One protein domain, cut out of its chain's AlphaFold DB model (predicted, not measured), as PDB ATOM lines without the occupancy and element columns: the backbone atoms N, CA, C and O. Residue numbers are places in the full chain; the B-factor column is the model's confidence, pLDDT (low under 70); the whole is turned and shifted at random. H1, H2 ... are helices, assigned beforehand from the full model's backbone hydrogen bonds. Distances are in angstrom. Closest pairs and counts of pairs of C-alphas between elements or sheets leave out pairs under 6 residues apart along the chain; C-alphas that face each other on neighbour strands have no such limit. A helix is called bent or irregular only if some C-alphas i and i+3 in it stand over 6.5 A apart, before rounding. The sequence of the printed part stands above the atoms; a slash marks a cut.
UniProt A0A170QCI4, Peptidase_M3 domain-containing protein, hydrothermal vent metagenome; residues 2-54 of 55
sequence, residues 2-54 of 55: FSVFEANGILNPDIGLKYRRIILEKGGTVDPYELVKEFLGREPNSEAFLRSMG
ATOM      1  N   PHE A   2      16.471  77.442 -18.149       94.38
ATOM      2  CA  PHE A   2      16.182  78.349 -17.025       94.38
ATOM      3  C   PHE A   2      14.680  78.516 -16.734       94.38
ATOM      4  O   PHE A   2      14.280  78.515 -15.578       94.38
ATOM      5  N   SER A   3      13.838  78.497 -17.769       93.44
ATOM      6  CA  SER A   3      12.374  78.525 -17.639       93.44
ATOM      7  C   SER A   3      11.782  77.459 -16.700       93.44
ATOM      8  O   SER A   3      10.740  77.693 -16.096       93.44
ATOM      9  N   VAL A   4      12.432  76.297 -16.538       96.12
ATOM     10  CA  VAL A   4      12.005  75.267 -15.571       96.12
ATOM     11  C   VAL A   4      12.204  75.755 -14.134       96.12
ATOM     12  O   VAL A   4      11.349  75.523 -13.285       96.12
ATOM     13  N   PHE A   5      13.303  76.463 -13.870       96.88
ATOM     14  CA  PHE A   5      13.590  77.069 -12.572       96.88
ATOM     15  C   PHE A   5      12.656  78.250 -12.295       96.88
ATOM     16  O   PHE A   5      12.122  78.349 -11.197       96.88
ATOM     17  N   GLU A   6      12.392  79.103 -13.290       95.00
ATOM     18  CA  GLU A   6      11.435  80.209 -13.139       95.00
ATOM     19  C   GLU A   6      10.032  79.714 -12.772       95.00
ATOM     20  O   GLU A   6       9.405  80.264 -11.872       95.00
ATOM     21  N   ALA A   7       9.557  78.641 -13.414       94.75
ATOM     22  CA  ALA A   7       8.220  78.105 -13.171       94.75
ATOM     23  C   ALA A   7       8.065  77.377 -11.820       94.75
ATOM     24  O   ALA A   7       6.956  77.303 -11.297       94.75
ATOM     25  N   ASN A   8       9.146  76.822 -11.260       96.69
ATOM     26  CA  ASN A   8       9.094  75.945 -10.077       96.69
ATOM     27  C   ASN A   8       9.815  76.517  -8.840       96.69
ATOM     28  O   ASN A   8       9.861  75.863  -7.796       96.69
ATOM     29  N   GLY A   9      10.381  77.720  -8.954       97.31
ATOM     30  CA  GLY A   9      11.203  78.371  -7.937       97.31
ATOM     31  C   GLY A   9      12.700  78.214  -8.212       97.31
ATOM     32  O   GLY A   9      13.227  77.105  -8.285       97.31
ATOM     33  N   ILE A  10      13.407  79.345  -8.307       96.88
ATOM     34  CA  ILE A  10      14.829  79.397  -8.695       96.88
ATOM     35  C   ILE A  10      15.721  78.587  -7.743       96.88
ATOM     36  O   ILE A  10      16.660  77.930  -8.184       96.88
ATOM     37  N   LEU A  11      15.412  78.607  -6.444       97.19
ATOM     38  CA  LEU A  11      16.165  77.903  -5.399       97.19
ATOM     39  C   LEU A  11      15.501  76.589  -4.962       97.19
ATOM     40  O   LEU A  11      15.790  76.082  -3.881       97.19
ATOM     41  N   ASN A  12      14.593  76.040  -5.773       98.00
ATOM     42  CA  ASN A  12      13.933  74.781  -5.458       98.00
ATOM     43  C   ASN A  12      14.958  73.620  -5.486       98.00
ATOM     44  O   ASN A  12      15.526  73.331  -6.550       98.00
ATOM     45  N   PRO A  13      15.203  72.934  -4.350       97.94
ATOM     46  CA  PRO A  13      16.218  71.886  -4.262       97.94
ATOM     47  C   PRO A  13      15.897  70.667  -5.135       97.94
ATOM     48  O   PRO A  13      16.819  70.047  -5.666       97.94
ATOM     49  N   ASP A  14      14.617  70.354  -5.352       98.12
ATOM     50  CA  ASP A  14      14.203  69.216  -6.175       98.12
ATOM     51  C   ASP A  14      14.531  69.453  -7.655       98.12
ATOM     52  O   ASP A  14      15.031  68.562  -8.347       98.12
ATOM     53  N   ILE A  15      14.335  70.685  -8.136       98.12
ATOM     54  CA  ILE A  15      14.703  71.078  -9.503       98.12
ATOM     55  C   ILE A  15      16.223  71.090  -9.670       98.12
ATOM     56  O   ILE A  15      16.734  70.599 -10.680       98.12
ATOM     57  N   GLY A  16      16.951  71.582  -8.664       98.00
ATOM     58  CA  GLY A  16      18.412  71.521  -8.638       98.00
ATOM     59  C   GLY A  16      18.936  70.083  -8.717       98.00
ATOM     60  O   GLY A  16      19.823  69.787  -9.522       98.00
ATOM     61  N   LEU A  17      18.347  69.160  -7.949       98.31
ATOM     62  CA  LEU A  17      18.708  67.742  -7.983       98.31
ATOM     63  C   LEU A  17      18.387  67.101  -9.338       98.31
ATOM     64  O   LEU A  17      19.207  66.346  -9.868       98.31
ATOM     65  N   LYS A  18      17.229  67.426  -9.923       97.88
ATOM     66  CA  LYS A  18      16.851  66.975 -11.268       97.88
ATOM     67  C   LYS A  18      17.868  67.445 -12.314       97.88
ATOM     68  O   LYS A  18      18.330  66.638 -13.116       97.88
ATOM     69  N   TYR A  19      18.260  68.719 -12.275       97.81
ATOM     70  CA  TYR A  19      19.257  69.279 -13.190       97.81
ATOM     71  C   TYR A  19      20.615  68.587 -13.040       97.81
ATOM     72  O   TYR A  19      21.222  68.198 -14.035       97.81
ATOM     73  N   ARG A  20      21.060  68.350 -11.798       97.69
ATOM     74  CA  ARG A  20      22.315  67.639 -11.527       97.69
ATOM     75  C   ARG A  20      22.319  66.243 -12.149       97.69
ATOM     76  O   ARG A  20      23.250  65.914 -12.870       97.69
ATOM     77  N   ARG A  21      21.272  65.450 -11.904       97.69
ATOM     78  CA  ARG A  21      21.179  64.047 -12.350       97.69
ATOM     79  C   ARG A  21      21.049  63.886 -13.863       97.69
ATOM     80  O   ARG A  21      21.602  62.942 -14.421       97.69
ATOM     81  N   ILE A  22      20.297  64.775 -14.508       97.12
ATOM     82  CA  ILE A  22      20.001  64.668 -15.942       97.12
ATOM     83  C   ILE A  22      21.082  65.359 -16.773       97.12
ATOM     84  O   ILE A  22      21.576  64.776 -17.727       97.12
ATOM     85  N   ILE A  23      21.487  66.577 -16.408       96.56
ATOM     86  CA  ILE A  23      22.380  67.389 -17.243       96.56
ATOM     87  C   ILE A  23      23.844  67.227 -16.826       96.56
ATOM     88  O   ILE A  23      24.698  66.961 -17.665       96.56
ATOM     89  N   LEU A  24      24.158  67.387 -15.538       96.62
ATOM     90  CA  LEU A  24      25.554  67.515 -15.098       96.62
ATOM     91  C   LEU A  24      26.255  66.164 -14.891       96.62
ATOM     92  O   LEU A  24      27.415  66.010 -15.261       96.62
ATOM     93  N   GLU A  25      25.569  65.177 -14.311       96.94
ATOM     94  CA  GLU A  25      26.148  63.868 -13.965       96.94
ATOM     95  C   GLU A  25      26.443  62.986 -15.188       96.94
ATOM     96  O   GLU A  25      27.269  62.080 -15.103       96.94
ATOM     97  N   LYS A  26      25.783  63.227 -16.329       93.50
ATOM     98  CA  LYS A  26      25.901  62.381 -17.530       93.50
ATOM     99  C   LYS A  26      27.165  62.651 -18.354       93.50
ATOM    100  O   LYS A  26      27.562  61.798 -19.154       93.50
ATOM    101  N   GLY A  27      27.825  63.794 -18.149       88.06
ATOM    102  CA  GLY A  27      29.021  64.174 -18.905       88.06
ATOM    103  C   GLY A  27      28.785  64.110 -20.420       88.06
ATOM    104  O   GLY A  27      27.752  64.555 -20.904       88.06
ATOM    105  N   GLY A  28      29.727  63.524 -21.166       90.75
ATOM    106  CA  GLY A  28      29.627  63.339 -22.624       90.75
ATOM    107  C   GLY A  28      29.120  61.962 -23.068       90.75
ATOM    108  O   GLY A  28      29.360  61.571 -24.204       90.75
ATOM    109  N   THR A  29      28.511  61.182 -22.169       92.69
ATOM    110  CA  THR A  29      28.124  59.786 -22.460       92.69
ATOM    111  C   THR A  29      26.756  59.651 -23.126       92.69
ATOM    112  O   THR A  29      26.444  58.599 -23.676       92.69
ATOM    113  N   VAL A  30      25.944  60.710 -23.084       95.69
ATOM    114  CA  VAL A  30      24.603  60.774 -23.672       95.69
ATOM    115  C   VAL A  30      24.533  61.999 -24.571       95.69
ATOM    116  O   VAL A  30      25.163  63.018 -24.279       95.69
ATOM    117  N   ASP A  31      23.775  61.893 -25.661       96.81
ATOM    118  CA  ASP A  31      23.568  63.009 -26.574       96.81
ATOM    119  C   ASP A  31      22.970  64.224 -25.827       96.81
ATOM    120  O   ASP A  31      21.943  64.084 -25.149       96.81
ATOM    121  N   PRO A  32      23.582  65.419 -25.931       95.12
ATOM    122  CA  PRO A  32      23.108  66.603 -25.225       95.12
ATOM    123  C   PRO A  32      21.658  66.985 -25.538       95.12
ATOM    124  O   PRO A  32      20.970  67.512 -24.664       95.12
ATOM    125  N   TYR A  33      21.179  66.740 -26.759       95.81
ATOM    126  CA  TYR A  33      19.811  67.056 -27.157       95.81
ATOM    127  C   TYR A  33      18.799  66.233 -26.357       95.81
ATOM    128  O   TYR A  33      17.847  66.795 -25.808       95.81
ATOM    129  N   GLU A  34      19.051  64.931 -26.208       97.00
ATOM    130  CA  GLU A  34      18.195  64.033 -25.427       97.00
ATOM    131  C   GLU A  34      18.165  64.431 -23.948       97.00
ATOM    132  O   GLU A  34      17.092  64.495 -23.346       97.00
ATOM    133  N   LEU A  35      19.313  64.810 -23.376       97.38
ATOM    134  CA  LEU A  35      19.380  65.292 -21.992       97.38
ATOM    135  C   LEU A  35      18.562  66.575 -21.784       97.38
ATOM    136  O   LEU A  35      17.850  66.721 -20.786       97.38
ATOM    137  N   VAL A  36      18.639  67.517 -22.729       96.69
ATOM    138  CA  VAL A  36      17.870  68.768 -22.663       96.69
ATOM    139  C   VAL A  36      16.375  68.484 -22.793       96.69
ATOM    140  O   VAL A  36      15.588  69.025 -22.012       96.69
ATOM    141  N   LYS A  37      15.973  67.623 -23.728       97.12
ATOM    142  CA  LYS A  37      14.579  67.205 -23.909       97.12
ATOM    143  C   LYS A  37      14.023  66.527 -22.655       97.12
ATOM    144  O   LYS A  37      12.944  66.898 -22.190       97.12
ATOM    145  N   GLU A  38      14.776  65.604 -22.057       97.31
ATOM    146  CA  GLU A  38      14.402  64.925 -20.810       97.31
ATOM    147  C   GLU A  38      14.238  65.921 -19.652       97.31
ATOM    148  O   GLU A  38      13.233  65.908 -18.934       97.31
ATOM    149  N   PHE A  39      15.193  66.841 -19.486       97.50
ATOM    150  CA  PHE A  39      15.129  67.833 -18.416       97.50
ATOM    151  C   PHE A  39      13.914  68.762 -18.561       97.50
ATOM    152  O   PHE A  39      13.214  69.021 -17.572       97.50
ATOM    153  N   LEU A  40      13.642  69.226 -19.787       96.25
ATOM    154  CA  LEU A  40      12.503  70.087 -20.109       96.25
ATOM    155  C   LEU A  40      11.154  69.357 -20.039       96.25
ATOM    156  O   LEU A  40      10.138  70.013 -19.818       96.25
ATOM    157  N   GLY A  41      11.129  68.034 -20.238       95.75
ATOM    158  CA  GLY A  41       9.898  67.244 -20.352       95.75
ATOM    159  C   GLY A  41       9.100  67.527 -21.632       95.75
ATOM    160  O   GLY A  41       7.922  67.190 -21.713       95.75
ATOM    161  N   ARG A  42       9.723  68.189 -22.612       95.12
ATOM    162  CA  ARG A  42       9.148  68.573 -23.905       95.12
ATOM    163  C   ARG A  42      10.257  68.801 -24.924       95.12
ATOM    164  O   ARG A  42      11.417  68.963 -24.544       95.12
ATOM    165  N   GLU A  43       9.882  68.922 -26.194       96.56
ATOM    166  CA  GLU A  43      10.822  69.341 -27.233       96.56
ATOM    167  C   GLU A  43      11.428  70.723 -26.916       96.56
ATOM    168  O   GLU A  43      10.691  71.644 -26.521       96.56
ATOM    169  N   PRO A  44      12.757  70.898 -27.059       95.81
ATOM    170  CA  PRO A  44      13.402  72.194 -26.903       95.81
ATOM    171  C   PRO A  44      12.904  73.199 -27.952       95.81
ATOM    172  O   PRO A  44      12.675  72.855 -29.107       95.81
ATOM    173  N   ASN A  45      12.761  74.466 -27.556       94.81
ATOM    174  CA  ASN A  45      12.409  75.558 -28.463       94.81
ATOM    175  C   ASN A  45      13.108  76.866 -28.060       94.81
ATOM    176  O   ASN A  45      13.606  77.000 -26.939       94.81
ATOM    177  N   SER A  46      13.133  77.834 -28.978       94.62
ATOM    178  CA  SER A  46      13.847  79.107 -28.796       94.62
ATOM    179  C   SER A  46      13.023  80.196 -28.104       94.62
ATOM    180  O   SER A  46      13.560  81.256 -27.810       94.62
ATOM    181  N   GLU A  47      11.744  79.965 -27.806       93.19
ATOM    182  CA  GLU A  47      10.832  80.995 -27.279       93.19
ATOM    183  C   GLU A  47      11.345  81.655 -25.992       93.19
ATOM    184  O   GLU A  47      11.300  82.875 -25.853       93.19
ATOM    185  N   ALA A  48      11.856  80.859 -25.046       91.06
ATOM    186  CA  ALA A  48      12.397  81.386 -23.792       91.06
ATOM    187  C   ALA A  48      13.663  82.228 -24.022       91.06
ATOM    188  O   ALA A  48      13.870  83.233 -23.348       91.06
ATOM    189  N   PHE A  49      14.490  81.830 -24.991       92.75
ATOM    190  CA  PHE A  49      15.692  82.567 -25.362       92.75
ATOM    191  C   PHE A  49      15.343  83.900 -26.036       92.75
ATOM    192  O   PHE A  49      15.854  84.936 -25.625       92.75
ATOM    193  N   LEU A  50      14.417  83.892 -26.997       94.94
ATOM    194  CA  LEU A  50      13.951  85.098 -27.691       94.94
ATOM    195  C   LEU A  50      13.357  86.114 -26.707       94.94
ATOM    196  O   LEU A  50      13.823  87.251 -26.644       94.94
ATOM    197  N   ARG A  51      12.475  85.650 -25.810       91.94
ATOM    198  CA  ARG A  51      11.908  86.478 -24.735       91.94
ATOM    199  C   ARG A  51      12.988  87.130 -23.870       91.94
ATOM    200  O   ARG A  51      12.852  88.292 -23.506       91.94
ATOM    201  N   SER A  52      14.063  86.400 -23.553       89.75
ATOM    202  CA  SER A  52      15.182  86.933 -22.759       89.75
ATOM    203  C   SER A  52      16.001  88.000 -23.496       89.75
ATOM    204  O   SER A  52      16.634  88.832 -22.854       89.75
ATOM    205  N   MET A  53      15.951  88.012 -24.833       94.81
ATOM    206  CA  MET A  53      16.538  89.057 -25.676       94.81
ATOM    207  C   MET A  53      15.582  90.233 -25.930       94.81
ATOM    208  O   MET A  53      15.974  91.195 -26.586       94.81
ATOM    209  N   GLY A  54      14.348  90.178 -25.415       91.38
ATOM    210  CA  GLY A  54      13.342  91.224 -25.606       91.38
ATOM    211  C   GLY A  54      12.675  91.216 -26.984       91.38
ATOM    212  O   GLY A  54      12.197  92.264 -27.415       91.38
TER     213      GLY A  54
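Overview. This is residues 2 to 54 of the 55 residues of the protein "Peptidase_M3 domain-containing protein" of hydrothermal vent metagenome (UniProt A0A170QCI4). What shape do these atoms make? Three short helices, H1, H2 and H3, run nearly side by side with their centres in a loose triangle, H1 and H3 folded back along different parts of H2, while a fourth short helix, H4, lies off to one end near the start of H1 and touches no helix. The longest axis runs from the loop between H2 and H3 to the tail after H4. What is it built of? The printed part has 53 residues with four named helices in the order H1, H2, H3, H4 and no named strand, and its class is all helix. How tightly is it gathered? It is only just compact, close to loose, with a radius of gyration of the C-alphas of 11.8 A, and the C-alphas span 35 by 24 by 16 A along their three main axes.

Arrangement. What stands beside the longest helix? The longest helix is H2, residues 13 to 24, and it touches H3, residues 32 to 40, with its residues 18 to 23 alone. The closest C-alphas of the two are those of Ile 23 and Leu 35, 6.0 A apart. They run opposite ways at a shallow tilt of 15 degrees and form a helical hairpin. Where does the first helix come in? H1, residues 2 to 8, only just touches H2, with 3 pairs of C-alphas within 8 A, and H2 touches H1 with residue 15 alone; the closest C-alphas of the two are those of Phe 5 and Ile 15, 6.8 A apart. These two also form a helical hairpin, running opposite ways at a shallow tilt of 29 degrees. H1 and H3 are close but not clearly touching, the closest C-alphas being those of Val 4 and Leu 40 at 6.9 A, and they run the same way at a shallow tilt of 22 degrees. Where is the last helix? H4, residues 47 to 52, is close to H1 but not clearly touching it, with the C-alphas of Ser 3 and Ala 48 the closest at 6.8 A; their lines are about perpendicular, at 83 degrees. H4 is apart from H2 and from H3. What do the backbone atoms show? In H1, H2, H3 and H4, every O i to N i+4 pair is within hydrogen-bond range.

Along the chain. Where is the longest helix, and how straight is it? H2 runs from Pro 13, with its C-alpha at (16.218, 71.886, -4.262), to Leu 24, and is 15.0 A from first to last C-alpha. It is neither bent nor irregular, but only just: C-alphas 21 and 24 are 6.2 A apart. Where are its two partners? H3 goes from Pro 32 to Leu 40, 12.3 A from first to last C-alpha. H1 goes from Phe 2, with its C-alpha at (16.182, 78.349, -17.025), to Asn 8, 10.2 A. Where does the last helix end? H4 begins at Glu 47 and ends at Ser 52, whose C-alpha is at (15.182, 86.933, -22.759), and it is 8.6 A from first to last C-alpha.

Size, cuts and confidence. How far does it reach? The two C-alphas farthest apart are those of Thr 29 and Gly 54, at 34.9 A, while the first and last printed C-alphas, those of Phe 2 and Gly 54, are 15.7 A apart. How are the helices joined? The link from H1 to H2 is tight, with 4 residues; those from H2 to H3, with 7 residues, and from H3 to H4, with 6, are short. The printed part has no cut. How sure is the model? The mean pLDDT of the printed part is 95.6, and no printed residue is under 70.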